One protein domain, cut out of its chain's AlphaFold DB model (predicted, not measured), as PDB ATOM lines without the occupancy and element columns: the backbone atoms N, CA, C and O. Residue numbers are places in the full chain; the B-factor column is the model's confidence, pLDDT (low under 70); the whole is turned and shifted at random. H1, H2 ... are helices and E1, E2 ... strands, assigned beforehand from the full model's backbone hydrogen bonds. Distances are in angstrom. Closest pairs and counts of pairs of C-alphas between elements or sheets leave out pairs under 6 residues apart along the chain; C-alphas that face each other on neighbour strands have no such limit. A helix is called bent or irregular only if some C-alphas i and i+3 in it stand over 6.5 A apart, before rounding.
ATOM      1  N   LEU A  49     159.130 179.076 161.758       93.94
ATOM      2  CA  LEU A  49     160.116 178.009 161.588       93.94
ATOM      3  C   LEU A  49     161.465 178.377 162.215       93.94
ATOM      4  O   LEU A  49     161.969 177.627 163.048       93.94
ATOM      5  N   ALA A  50     162.009 179.560 161.917       92.62
ATOM      6  CA  ALA A  50     163.282 179.996 162.489       92.62
ATOM      7  C   ALA A  50     163.210 180.111 164.023       92.62
ATOM      8  O   ALA A  50     164.093 179.622 164.729       92.62
ATOM      9  N   ARG A  51     162.106 180.642 164.574       93.38
ATOM     10  CA  ARG A  51     161.864 180.638 166.031       93.38
ATOM     11  C   ARG A  51     161.835 179.224 166.607       93.38
ATOM     12  O   ARG A  51     162.295 179.007 167.729       93.38
ATOM     13  N   LYS A  52     161.268 178.265 165.873       93.62
ATOM     14  CA  LYS A  52     161.244 176.859 166.278       93.62
ATOM     15  C   LYS A  52     162.624 176.228 166.265       93.62
ATOM     16  O   LYS A  52     162.965 175.588 167.257       93.62
ATOM     17  N   ARG A  53     163.404 176.462 165.212       95.38
ATOM     18  CA  ARG A  53     164.778 175.976 165.086       95.38
ATOM     19  C   ARG A  53     165.644 176.469 166.240       95.38
ATOM     20  O   ARG A  53     166.193 175.651 166.965       95.38
ATOM     21  N   ILE A  54     165.647 177.780 166.505       95.25
ATOM     22  CA  ILE A  54     166.389 178.385 167.629       95.25
ATOM     23  C   ILE A  54     165.992 177.736 168.961       95.25
ATOM     24  O   ILE A  54     166.840 177.392 169.780       95.25
ATOM     25  N   LYS A  55     164.690 177.528 169.185       95.06
ATOM     26  CA  LYS A  55     164.216 176.899 170.420       95.06
ATOM     27  C   LYS A  55     164.668 175.445 170.547       95.06
ATOM     28  O   LYS A  55     164.978 175.024 171.658       95.06
ATOM     29  N   LEU A  56     164.643 174.682 169.456       96.38
ATOM     30  CA  LEU A  56     165.103 173.297 169.455       96.38
ATOM     31  C   LEU A  56     166.610 173.231 169.726       96.38
ATOM     32  O   LEU A  56     167.004 172.483 170.612       96.38
ATOM     33  N   LEU A  57     167.410 174.073 169.065       97.12
ATOM     34  CA  LEU A  57     168.855 174.176 169.294       97.12
ATOM     35  C   LEU A  57     169.174 174.467 170.762       97.12
ATOM     36  O   LEU A  57     169.879 173.693 171.394       97.12
ATOM     37  N   ASN A  58     168.548 175.488 171.355       95.81
ATOM     38  CA  ASN A  58     168.752 175.806 172.774       95.81
ATOM     39  C   ASN A  58     168.391 174.637 173.705       95.81
ATOM     40  O   ASN A  58     168.978 174.488 174.771       95.81
ATOM     41  N   ARG A  59     167.396 173.820 173.340       95.38
ATOM     42  CA  ARG A  59     167.031 172.633 174.124       95.38
ATOM     43  C   ARG A  59     168.026 171.493 173.938       95.38
ATOM     44  O   ARG A  59     168.284 170.808 174.918       95.38
ATOM     45  N   ILE A  60     168.561 171.302 172.733       96.69
ATOM     46  CA  ILE A  60     169.612 170.313 172.466       96.69
ATOM     47  C   ILE A  60     170.878 170.678 173.246       96.69
ATOM     48  O   ILE A  60     171.394 169.820 173.946       96.69
ATOM     49  N   GLU A  61     171.296 171.944 173.251       96.50
ATOM     50  CA  GLU A  61     172.440 172.407 174.057       96.50
ATOM     51  C   GLU A  61     172.250 172.117 175.554       96.50
ATOM     52  O   GLU A  61     173.129 171.577 176.215       96.50
ATOM     53  N   GLN A  62     171.050 172.356 176.092       95.44
ATOM     54  CA  GLN A  62     170.739 171.973 177.474       95.44
ATOM     55  C   GLN A  62     170.795 170.460 177.712       95.44
ATOM     56  O   GLN A  62     171.126 170.031 178.814       95.44
ATOM     57  N   GLN A  63     170.422 169.644 176.719       96.56
ATOM     58  CA  GLN A  63     170.570 168.192 176.817       96.56
ATOM     59  C   GLN A  63     172.044 167.780 176.776       96.56
ATOM     60  O   GLN A  63     172.397 166.859 177.501       96.56
ATOM     61  N   ILE A  64     172.884 168.457 175.985       96.94
ATOM     62  CA  ILE A  64     174.334 168.213 175.928       96.94
ATOM     63  C   ILE A  64     174.943 168.458 177.307       96.94
ATOM     64  O   ILE A  64     175.502 167.531 177.885       96.94
ATOM     65  N   SER A  65     174.716 169.633 177.904       95.94
ATOM     66  CA  SER A  65     175.214 169.924 179.257       95.94
ATOM     67  C   SER A  65     174.670 168.950 180.308       95.94
ATOM     68  O   SER A  65     175.367 168.584 181.255       95.94
ATOM     69  N   ALA A  66     173.424 168.494 180.147       95.56
ATOM     70  CA  ALA A  66     172.845 167.491 181.033       95.56
ATOM     71  C   ALA A  66     173.466 166.096 180.861       95.56
ATOM     72  O   ALA A  66     173.620 165.390 181.856       95.56
ATOM     73  N   ALA A  67     173.840 165.709 179.641       95.56
ATOM     74  CA  ALA A  67     174.540 164.460 179.368       95.56
ATOM     75  C   ALA A  67     175.987 164.508 179.886       95.56
ATOM     76  O   ALA A  67     176.433 163.560 180.519       95.56
ATOM     77  N   GLU A  68     176.692 165.629 179.714       95.50
ATOM     78  CA  GLU A  68     178.038 165.846 180.271       95.50
ATOM     79  C   GLU A  68     178.056 165.819 181.806       95.50
ATOM     80  O   GLU A  68     179.001 165.317 182.414       95.50
ATOM     81  N   ALA A  69     177.022 166.361 182.458       94.38
ATOM     82  CA  ALA A  69     176.863 166.233 183.904       94.38
ATOM     83  C   ALA A  69     176.615 164.774 184.309       94.38
ATOM     84  O   ALA A  69     177.267 164.284 185.224       94.38
ATOM     85  N   GLU A  70     175.745 164.057 183.591       92.56
ATOM     86  CA  GLU A  70     175.457 162.651 183.887       92.56
ATOM     87  C   GLU A  70     176.679 161.742 183.704       92.56
ATOM     88  O   GLU A  70     176.878 160.845 184.513       92.56
ATOM     89  N   LEU A  71     177.544 162.014 182.722       92.81
ATOM     90  CA  LEU A  71     178.827 161.313 182.562       92.81
ATOM     91  C   LEU A  71     179.802 161.545 183.726       92.81
ATOM     92  O   LEU A  71     180.735 160.767 183.908       92.81
ATOM     93  N   ARG A  72     179.605 162.614 184.502       93.75
ATOM     94  CA  ARG A  72     180.378 162.932 185.713       93.75
ATOM     95  C   ARG A  72     179.651 162.518 186.997       93.75
ATOM     96  O   ARG A  72     180.063 162.935 188.073       93.75
ATOM     97  N   ASP A  73     178.567 161.748 186.885       91.19
ATOM     98  CA  ASP A  73     177.663 161.393 187.987       91.19
ATOM     99  C   ASP A  73     177.051 162.615 188.712       91.19
ATOM    100  O   ASP A  73     176.645 162.550 189.874       91.19
ATOM    101  N   GLU A  74     176.932 163.746 188.009       91.19
ATOM    102  CA  GLU A  74     176.335 164.992 188.490       91.19
ATOM    103  C   GLU A  74     174.923 165.198 187.913       91.19
ATOM    104  O   GLU A  74     174.584 164.769 186.806       91.19
ATOM    105  N   GLN A  75     174.073 165.926 188.644       86.88
ATOM    106  CA  GLN A  75     172.757 166.325 188.150       86.88
ATOM    107  C   GLN A  75     172.794 167.739 187.569       86.88
ATOM    108  O   GLN A  75     173.051 168.708 188.279       86.88
ATOM    109  N   PHE A  76     172.443 167.876 186.289       89.75
ATOM    110  CA  PHE A  76     172.293 169.191 185.671       89.75
ATOM    111  C   PHE A  76     170.967 169.858 186.055       89.75
ATOM    112  O   PHE A  76     169.873 169.319 185.826       89.75
ATOM    113  N   ARG A 102     164.522 167.733 182.249       91.88
ATOM    114  CA  ARG A 102     163.919 166.477 181.797       91.88
ATOM    115  C   ARG A 102     164.815 165.870 180.722       91.88
ATOM    116  O   ARG A 102     164.826 166.381 179.601       91.88
ATOM    117  N   LYS A 103     165.478 164.768 181.065       94.62
ATOM    118  CA  LYS A 103     166.286 163.962 180.148       94.62
ATOM    119  C   LYS A 103     165.450 163.482 178.962       94.62
ATOM    120  O   LYS A 103     164.281 163.102 179.114       94.62
ATOM    121  N   TRP A 104     166.035 163.540 177.773       96.38
ATOM    122  CA  TRP A 104     165.428 163.039 176.534       96.38
ATOM    123  C   TRP A 104     165.836 161.608 176.194       96.38
ATOM    124  O   TRP A 104     165.254 161.015 175.282       96.38
ATOM    125  N   TRP A 105     166.792 161.061 176.938       95.94
ATOM    126  CA  TRP A 105     167.274 159.700 176.787       95.94
ATOM    127  C   TRP A 105     166.721 158.748 177.844       95.94
ATOM    128  O   TRP A 105     166.254 159.155 178.909       95.94
ATOM    129  N   TRP A 106     166.725 157.466 177.499       95.56
ATOM    130  CA  TRP A 106     166.168 156.369 178.285       95.56
ATOM    131  C   TRP A 106     166.795 155.043 177.834       95.56
ATOM    132  O   TRP A 106     167.296 154.954 176.717       95.56
ATOM    133  N   LYS A 107     166.769 154.009 178.681       95.62
ATOM    134  CA  LYS A 107     167.202 152.655 178.295       95.62
ATOM    135  C   LYS A 107     166.035 151.859 177.728       95.62
ATOM    136  O   LYS A 107     164.959 151.844 178.326       95.62
ATOM    137  N   ASN A 108     166.248 151.187 176.602       94.94
ATOM    138  CA  ASN A 108     165.266 150.261 176.049       94.94
ATOM    139  C   ASN A 108     165.230 148.930 176.822       94.94
ATOM    140  O   ASN A 108     165.999 148.698 177.752       94.94
ATOM    141  N   GLN A 109     164.333 148.032 176.410       94.12
ATOM    142  CA  GLN A 109     164.192 146.691 176.995       94.12
ATOM    143  C   GLN A 109     165.453 145.814 176.865       94.12
ATOM    144  O   GLN A 109     165.605 144.851 177.607       94.12
ATOM    145  N   HIS A 110     166.351 146.147 175.935       92.00
ATOM    146  CA  HIS A 110     167.629 145.469 175.713       92.00
ATOM    147  C   HIS A 110     168.788 146.136 176.476       92.00
ATOM    148  O   HIS A 110     169.923 145.688 176.375       92.00
ATOM    149  N   GLY A 111     168.514 147.200 177.239       91.38
ATOM    150  CA  GLY A 111     169.510 147.949 178.003       91.38
ATOM    151  C   GLY A 111     170.260 149.026 177.213       91.38
ATOM    152  O   GLY A 111     170.979 149.803 177.839       91.38
ATOM    153  N   ALA A 112     170.058 149.120 175.896       94.19
ATOM    154  CA  ALA A 112     170.690 150.135 175.058       94.19
ATOM    155  C   ALA A 112     170.072 151.516 175.304       94.19
ATOM    156  O   ALA A 112     168.851 151.655 175.466       94.19
ATOM    157  N   TRP A 113     170.916 152.545 175.319       96.38
ATOM    158  CA  TRP A 113     170.468 153.924 175.435       96.38
ATOM    159  C   TRP A 113     169.813 154.397 174.141       96.38
ATOM    160  O   TRP A 113     170.319 154.196 173.040       96.38
ATOM    161  N   MET A 114     168.677 155.062 174.298       96.88
ATOM    162  CA  MET A 114     167.878 155.647 173.232       96.88
ATOM    163  C   MET A 114     167.683 157.127 173.520       96.88
ATOM    164  O   MET A 114     167.536 157.508 174.680       96.88
ATOM    165  N   ILE A 115     167.571 157.949 172.481       96.81
ATOM    166  CA  ILE A 115     167.216 159.364 172.603       96.81
ATOM    167  C   ILE A 115     166.080 159.738 171.655       96.81
ATOM    168  O   ILE A 115     166.029 159.272 170.520       96.81
ATOM    169  N   SER A 116     165.163 160.600 172.104       96.38
ATOM    170  CA  SER A 116     164.072 161.121 171.269       96.38
ATOM    171  C   SER A 116     163.990 162.646 171.353       96.38
ATOM    172  O   SER A 116     163.825 163.200 172.443       96.38
ATOM    173  N   LEU A 117     164.030 163.333 170.206       95.81
ATOM    174  CA  LEU A 117     163.869 164.789 170.157       95.81
ATOM    175  C   LEU A 117     162.441 165.210 170.528       95.81
ATOM    176  O   LEU A 117     161.457 164.564 170.154       95.81
ATOM    177  N   ARG A 118     162.315 166.324 171.261       93.88
ATOM    178  CA  ARG A 118     161.024 166.820 171.761       93.88
ATOM    179  C   ARG A 118     160.811 168.307 171.498       93.88
ATOM    180  O   ARG A 118     161.637 169.146 171.842       93.88
ATOM    181  N   ASP A 119     159.611 168.646 171.027       90.50
ATOM    182  CA  ASP A 119     159.055 169.997 171.101       90.50
ATOM    183  C   ASP A 119     158.040 170.093 172.248       90.50
ATOM    184  O   ASP A 119     156.838 169.835 172.096       90.50
ATOM    185  N   GLY A 120     158.527 170.481 173.427       86.06
ATOM    186  CA  GLY A 120     157.712 170.503 174.637       86.06
ATOM    187  C   GLY A 120     157.282 169.087 175.010       86.06
ATOM    188  O   GLY A 120     158.115 168.281 175.413       86.06
ATOM    189  N   ASN A 121     155.988 168.784 174.884       86.38
ATOM    190  CA  ASN A 121     155.469 167.450 175.194       86.38
ATOM    191  C   ASN A 121     155.318 166.535 173.967       86.38
ATOM    192  O   ASN A 121     154.949 165.375 174.126       86.38
ATOM    193  N   ARG A 122     155.583 167.035 172.754       90.56
ATOM    194  CA  ARG A 122     155.460 166.261 171.510       90.56
ATOM    195  C   ARG A 122     156.824 165.753 171.061       90.56
ATOM    196  O   ARG A 122     157.801 166.489 171.168       90.56
ATOM    197  N   LEU A 123     156.875 164.520 170.567       93.31
ATOM    198  CA  LEU A 123     158.062 163.967 169.915       93.31
ATOM    199  C   LEU A 123     158.207 164.567 168.513       93.31
ATOM    200  O   LEU A 123     157.203 164.857 167.860       93.31
ATOM    201  N   ILE A 124     159.448 164.759 168.080       93.94
ATOM    202  CA  ILE A 124     159.778 165.151 166.710       93.94
ATOM    203  C   ILE A 124     160.145 163.866 165.958       93.94
ATOM    204  O   ILE A 124     161.091 163.193 166.371       93.94
ATOM    205  N   PRO A 125     159.405 163.483 164.902       92.19
ATOM    206  CA  PRO A 125     159.809 162.376 164.042       92.19
ATOM    207  C   PRO A 125     161.160 162.681 163.384       92.19
ATOM    208  O   PRO A 125     161.394 163.807 162.958       92.19
ATOM    209  N   LEU A 126     162.043 161.690 163.301       89.44
ATOM    210  CA  LEU A 126     163.349 161.789 162.633       89.44
ATOM    211  C   LEU A 126     163.335 161.113 161.251       89.44
ATOM    212  O   LEU A 126     164.184 161.376 160.411       89.44
ATOM    213  N   GLY A 127     162.337 160.271 161.000       82.94
ATOM    214  CA  GLY A 127     162.008 159.673 159.707       82.94
ATOM    215  C   GLY A 127     160.520 159.325 159.679       82.94
ATOM    216  O   GLY A 127     159.813 159.673 160.623       82.94
ATOM    217  N   ALA A 128     160.053 158.632 158.633       75.38
ATOM    218  CA  ALA A 128     158.628 158.323 158.437       75.38
ATOM    219  C   ALA A 128     157.943 157.795 159.715       75.38
ATOM    220  O   ALA A 128     156.984 158.402 160.177       75.38
ATOM    221  N   ASP A 129     158.530 156.765 160.341       77.00
ATOM    222  CA  ASP A 129     157.980 156.116 161.545       77.00
ATOM    223  C   ASP A 129     158.984 156.022 162.708       77.00
ATOM    224  O   ASP A 129     158.768 155.313 163.691       77.00
ATOM    225  N   LYS A 130     160.119 156.725 162.612       89.62
ATOM    226  CA  LYS A 130     161.195 156.652 163.612       89.62
ATOM    227  C   LYS A 130     161.236 157.930 164.438       89.62
ATOM    228  O   LYS A 130     161.477 159.010 163.905       89.62
ATOM    229  N   THR A 131     161.033 157.807 165.747       90.44
ATOM    230  CA  THR A 131     161.054 158.936 166.701       90.44
ATOM    231  C   THR A 131     162.264 158.930 167.631       90.44
ATOM    232  O   THR A 131     162.422 159.850 168.434       90.44
ATOM    233  N   SER A 132     163.077 157.876 167.574       93.50
ATOM    234  CA  SER A 132     164.175 157.648 168.508       93.50
ATOM    235  C   SER A 132     165.429 157.209 167.765       93.50
ATOM    236  O   SER A 132     165.335 156.454 166.799       93.50
ATOM    237  N   VAL A 133     166.580 157.667 168.245       94.88
ATOM    238  CA  VAL A 133     167.912 157.229 167.816       94.88
ATOM    239  C   VAL A 133     168.453 156.271 168.865       94.88
ATOM    240  O   VAL A 133     168.308 156.525 170.062       94.88
ATOM    241  N   GLU A 134     169.038 155.169 168.413       95.38
ATOM    242  CA  GLU A 134     169.806 154.269 169.268       95.38
ATOM    243  C   GLU A 134     171.216 154.827 169.439       95.38
ATOM    244  O   GLU A 134     171.889 155.135 168.458       95.38
ATOM    245  N   VAL A 135     171.622 154.994 170.691       95.44
ATOM    246  CA  VAL A 135     172.922 155.545 171.093       95.44
ATOM    247  C   VAL A 135     173.898 154.412 171.431       95.44
ATOM    248  O   VAL A 135     175.102 154.545 171.235       95.44
ATOM    249  N   GLY A 136     173.377 153.284 171.925       92.94
ATOM    250  CA  GLY A 136     174.182 152.202 172.489       92.94
ATOM    251  C   GLY A 136     174.572 152.540 173.923       92.94
ATOM    252  O   GLY A 136     173.792 152.283 174.844       92.94
ATOM    253  N   ASP A 137     175.728 153.178 174.089       93.69
ATOM    254  CA  ASP A 137     176.341 153.486 175.383       93.69
ATOM    255  C   ASP A 137     176.165 154.959 175.793       93.69
ATOM    256  O   ASP A 137     175.944 155.838 174.958       93.69
ATOM    257  N   ILE A 138     176.245 155.256 177.097       92.88
ATOM    258  CA  ILE A 138     175.997 156.621 177.604       92.88
ATOM    259  C   ILE A 138     177.096 157.595 177.160       92.88
ATOM    260  O   ILE A 138     176.830 158.770 176.923       92.88
ATOM    261  N   GLU A 139     178.309 157.095 176.958       94.69
ATOM    262  CA  GLU A 139     179.483 157.831 176.497       94.69
ATOM    263  C   GLU A 139     179.281 158.406 175.088       94.69
ATOM    264  O   GLU A 139     179.843 159.447 174.758       94.69
ATOM    265  N   GLN A 140     178.431 157.776 174.266       96.25
ATOM    266  CA  GLN A 140     178.095 158.243 172.916       96.25
ATOM    267  C   GLN A 140     176.928 159.246 172.897       96.25
ATOM    268  O   GLN A 140     176.573 159.779 171.840       96.25
ATOM    269  N   MET A 141     176.315 159.536 174.052       96.69
ATOM    270  CA  MET A 141     175.141 160.408 174.152       96.69
ATOM    271  C   MET A 141     175.441 161.838 173.709       96.69
ATOM    272  O   MET A 141     174.672 162.416 172.941       96.69
ATOM    273  N   VAL A 142     176.565 162.394 174.172       97.00
ATOM    274  CA  VAL A 142     176.983 163.764 173.840       97.00
ATOM    275  C   VAL A 142     177.209 163.888 172.335       97.00
ATOM    276  O   VAL A 142     176.559 164.703 171.687       97.00
ATOM    277  N   THR A 143     178.010 162.999 171.749       97.56
ATOM    278  CA  THR A 143     178.285 162.985 170.304       97.56
ATOM    279  C   THR A 143     177.017 162.797 169.464       97.56
ATOM    280  O   THR A 143     176.848 163.428 168.416       97.56
ATOM    281  N   THR A 144     176.070 161.976 169.931       97.50
ATOM    282  CA  THR A 144     174.775 161.808 169.255       97.50
ATOM    283  C   THR A 144     173.944 163.094 169.301       97.50
ATOM    284  O   THR A 144     173.351 163.485 168.296       97.50
ATOM    285  N   LEU A 145     173.904 163.783 170.444       97.44
ATOM    286  CA  LEU A 145     173.224 165.073 170.592       97.44
ATOM    287  C   LEU A 145     173.851 166.171 169.724       97.44
ATOM    288  O   LEU A 145     173.114 166.960 169.132       97.44
ATOM    289  N   GLU A 146     175.178 166.207 169.608       97.94
ATOM    290  CA  GLU A 146     175.894 167.123 168.711       97.94
ATOM    291  C   GLU A 146     175.571 166.847 167.242       97.94
ATOM    292  O   GLU A 146     175.269 167.769 166.489       97.94
ATOM    293  N   THR A 147     175.512 165.575 166.849       97.62
ATOM    294  CA  THR A 147     175.086 165.190 165.496       97.62
ATOM    295  C   THR A 147     173.652 165.660 165.219       97.62
ATOM    296  O   THR A 147     173.356 166.211 164.159       97.62
ATOM    297  N   LEU A 148     172.745 165.505 166.194       96.62
ATOM    298  CA  LEU A 148     171.368 165.998 166.087       96.62
ATOM    299  C   LEU A 148     171.303 167.530 166.019       96.62
ATOM    300  O   LEU A 148     170.481 168.067 165.277       96.62
ATOM    301  N   ARG A 149     172.154 168.247 166.764       97.38
ATOM    302  CA  ARG A 149     172.290 169.708 166.660       97.38
ATOM    303  C   ARG A 149     172.679 170.105 165.243       97.38
ATOM    304  O   ARG A 149     172.029 170.975 164.665       97.38
ATOM    305  N   ASP A 150     173.699 169.466 164.688       97.56
ATOM    306  CA  ASP A 150     174.240 169.819 163.380       97.56
ATOM    307  C   ASP A 150     173.216 169.541 162.268       97.56
ATOM    308  O   ASP A 150     173.013 170.388 161.397       97.56
ATOM    309  N   ALA A 151     172.445 168.452 162.375       95.94
ATOM    310  CA  ALA A 151     171.306 168.181 161.493       95.94
ATOM    311  C   ALA A 151     170.214 169.273 161.575       95.94
ATOM    312  O   ALA A 151     169.640 169.678 160.559       95.94
ATOM    313  N   VAL A 152     169.933 169.811 162.773       95.88
ATOM    314  CA  VAL A 152     169.010 170.953 162.938       95.88
ATOM    315  C   VAL A 152     169.578 172.228 162.308       95.88
ATOM    316  O   VAL A 152     168.822 172.991 161.702       95.88
ATOM    317  N   ILE A 153     170.886 172.478 162.432       95.38
ATOM    318  CA  ILE A 153     171.561 173.628 161.805       95.38
ATOM    319  C   ILE A 153     171.486 173.522 160.278       95.38
ATOM    320  O   ILE A 153     171.154 174.512 159.620       95.38
ATOM    321  N   ALA A 154     171.712 172.324 159.733       95.69
ATOM    322  CA  ALA A 154     171.608 172.017 158.310       95.69
ATOM    323  C   ALA A 154     170.167 172.085 157.762       95.69
ATOM    324  O   ALA A 154     169.971 172.102 156.549       95.69
ATOM    325  N   GLY A 155     169.155 172.175 158.634       94.19
ATOM    326  CA  GLY A 155     167.745 172.271 158.241       94.19
ATOM    327  C   GLY A 155     167.101 170.929 157.891       94.19
ATOM    328  O   GLY A 155     165.985 170.903 157.377       94.19
ATOM    329  N   GLU A 156     167.741 169.801 158.209       94.94
ATOM    330  CA  GLU A 156     167.230 168.461 157.875       94.94
ATOM    331  C   GLU A 156     165.907 168.127 158.582       94.94
ATOM    332  O   GLU A 156     165.132 167.292 158.118       94.94
ATOM    333  N   LEU A 157     165.623 168.813 159.695       94.50
ATOM    334  CA  LEU A 157     164.407 168.644 160.491       94.50
ATOM    335  C   LEU A 157     163.322 169.696 160.204       94.50
ATOM    336  O   LEU A 157     162.306 169.747 160.904       94.50
ATOM    337  N   ASP A 158     163.511 170.557 159.199       94.44
ATOM    338  CA  ASP A 158     162.589 171.662 158.923       94.44
ATOM    339  C   ASP A 158     161.184 171.179 158.567       94.44
ATOM    340  O   ASP A 158     160.206 171.684 159.120       94.44
ATOM    341  N   THR A 159     161.074 170.147 157.729       94.25
ATOM    342  CA  THR A 159     159.783 169.576 157.305       94.25
ATOM    343  C   THR A 159     158.953 169.120 158.511       94.25
ATOM    344  O   THR A 159     157.749 169.372 158.615       94.25
ATOM    345  N   GLN A 160     159.602 168.477 159.480       93.19
ATOM    346  CA  GLN A 160     158.970 167.968 160.692       93.19
ATOM    347  C   GLN A 160     158.606 169.116 161.642       93.19
ATOM    348  O   GLN A 160     157.548 169.090 162.279       93.19
ATOM    349  N   LEU A 161     159.435 170.161 161.715       93.12
ATOM    350  CA  LEU A 161     159.124 171.373 162.472       93.12
ATOM    351  C   LEU A 161     157.928 172.132 161.882       93.12
ATOM    352  O   LEU A 161     157.068 172.583 162.644       93.12
ATOM    353  N   GLU A 162     157.827 172.241 160.559       94.06
ATOM    354  CA  GLU A 162     156.684 172.848 159.872       94.06
ATOM    355  C   GLU A 162     155.387 172.084 160.153       94.06
ATOM    356  O   GLU A 162     154.388 172.691 160.554       94.06
ATOM    357  N   ALA A 163     155.413 170.751 160.082       92.00
ATOM    358  CA  ALA A 163     154.273 169.911 160.454       92.00
ATOM    359  C   ALA A 163     153.840 170.123 161.925       92.00
ATOM    360  O   ALA A 163     152.648 170.183 162.259       92.00
ATOM    361  N   LEU A 164     154.799 170.311 162.838       90.25
ATOM    362  CA  LEU A 164     154.519 170.622 164.245       90.25
ATOM    363  C   LEU A 164     153.936 172.025 164.459       90.25
ATOM    364  O   LEU A 164     153.209 172.236 165.442       90.25
ATOM    365  N   ILE A 165     154.271 172.981 163.591       90.88
ATOM    366  CA  ILE A 165     153.685 174.324 163.583       90.88
ATOM    367  C   ILE A 165     152.247 174.244 163.068       90.88
ATOM    368  O   ILE A 165     151.347 174.729 163.753       90.88
ATOM    369  N   ALA A 166     152.021 173.573 161.936       89.62
ATOM    370  CA  ALA A 166     150.703 173.412 161.324       89.62
ATOM    371  C   ALA A 166     149.705 172.682 162.239       89.62
ATOM    372  O   ALA A 166     148.541 173.063 162.330       89.62
ATOM    373  N   SER A 167     150.160 171.676 162.991       85.75
ATOM    374  CA  SER A 167     149.300 170.913 163.913       85.75
ATOM    375  C   SER A 167     148.917 171.656 165.203       85.75
ATOM    376  O   SER A 167     148.152 171.131 166.016       85.75
TER     377      SER A 167
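What this domain is: This is residues 49 to 76 and 102 to 167 of the 184 residues of an uncharacterized protein of Hyphomicrobiales bacterium (UniProt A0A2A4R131). A small sheet of three short strands packs on the first part of H2, and the long helix H1 runs side by side with H2, opposite ways, while H3 turns off at the far end of this helix pair, beside the first residues of H1. The long link of residues 116 to 132 runs out from the sheet toward the H3 end and folds back to E3. The printed part has 94 residues, with three named helices and three named strands in the order H1 E1 E2 E3 H2 H3; the sheet, E1 E2 E3, is antiparallel, and the class is mostly helix. The whole is compact, with a radius of gyration of the C-alphas of 13.2 A, and spans 39 by 26 by 23 A.

Where its parts are: The sheet holds E1, residues 105 to 107, 7.2 A long; E2, residues 113 to 115, 6.9 A; and E3, residues 133 to 136, 9.3 A. H2, residues 138 to 153, is 23.6 A long and begins with C-alpha 138 at (175.997, 156.621, 177.604). H2 is irregular, but only just: C-alphas 139 and 142 are 7.0 A apart. H1, residues 49 to 70, is 31.1 A long, from C-alpha 49 at (160.116, 178.009, 161.588). H3, residues 158 to 166, is 12.3 A long and ends with C-alpha 166 at (150.703, 173.412, 161.324).

How they stand to each other: The strands form a meander, each the antiparallel neighbour of the one before. In the hairpin of E1 and E2, N 106 and O 114 are within hydrogen-bond range at 2.9 A. In the hairpin of E2 and E3, N 133 and O 115 are 2.8 A apart. H2 is on one face of the sheet, making two layers, helix and sheet, at a height over the sheet of 8.0 A. It lies over E2 and, only just, with 3 C-alphas, over E3; it runs along the strands, at 19 degrees to E2 on the local plane. The closest C-alphas of E3 and H2 are those of Val 135 and Met 141, 6.2 A apart. H1 is not on the sheet. H1 and H2 touch, closest at the C-alphas of Ile 64 and Val 142, 5.6 A, with a shallow tilt of 14 degrees, opposite ways. H1 touches H3 with residues 49 to 53 alone, closest at the C-alphas of Leu 49 and Glu 162, 6.4 A; the tilt is 69 degrees, steep but only just. H2 and H3 are close but not clearly touching, their closest C-alphas, Val 152 and Asp 158, 7.6 A apart. H1 and H3 have every O i to N i+4 pair within hydrogen-bond range, H2 10 of 12.

The domain as a whole: The C-alphas farthest apart, those of Arg 72 and Ala 166, are 39.8 A apart. Residues 77 to 101 are not printed, and C-alphas 76 and 102 are 9.6 A apart across this cut. The link from E2 to E3 is long. The mean pLDDT of the printed part is 93.6, and no printed residue is under 70.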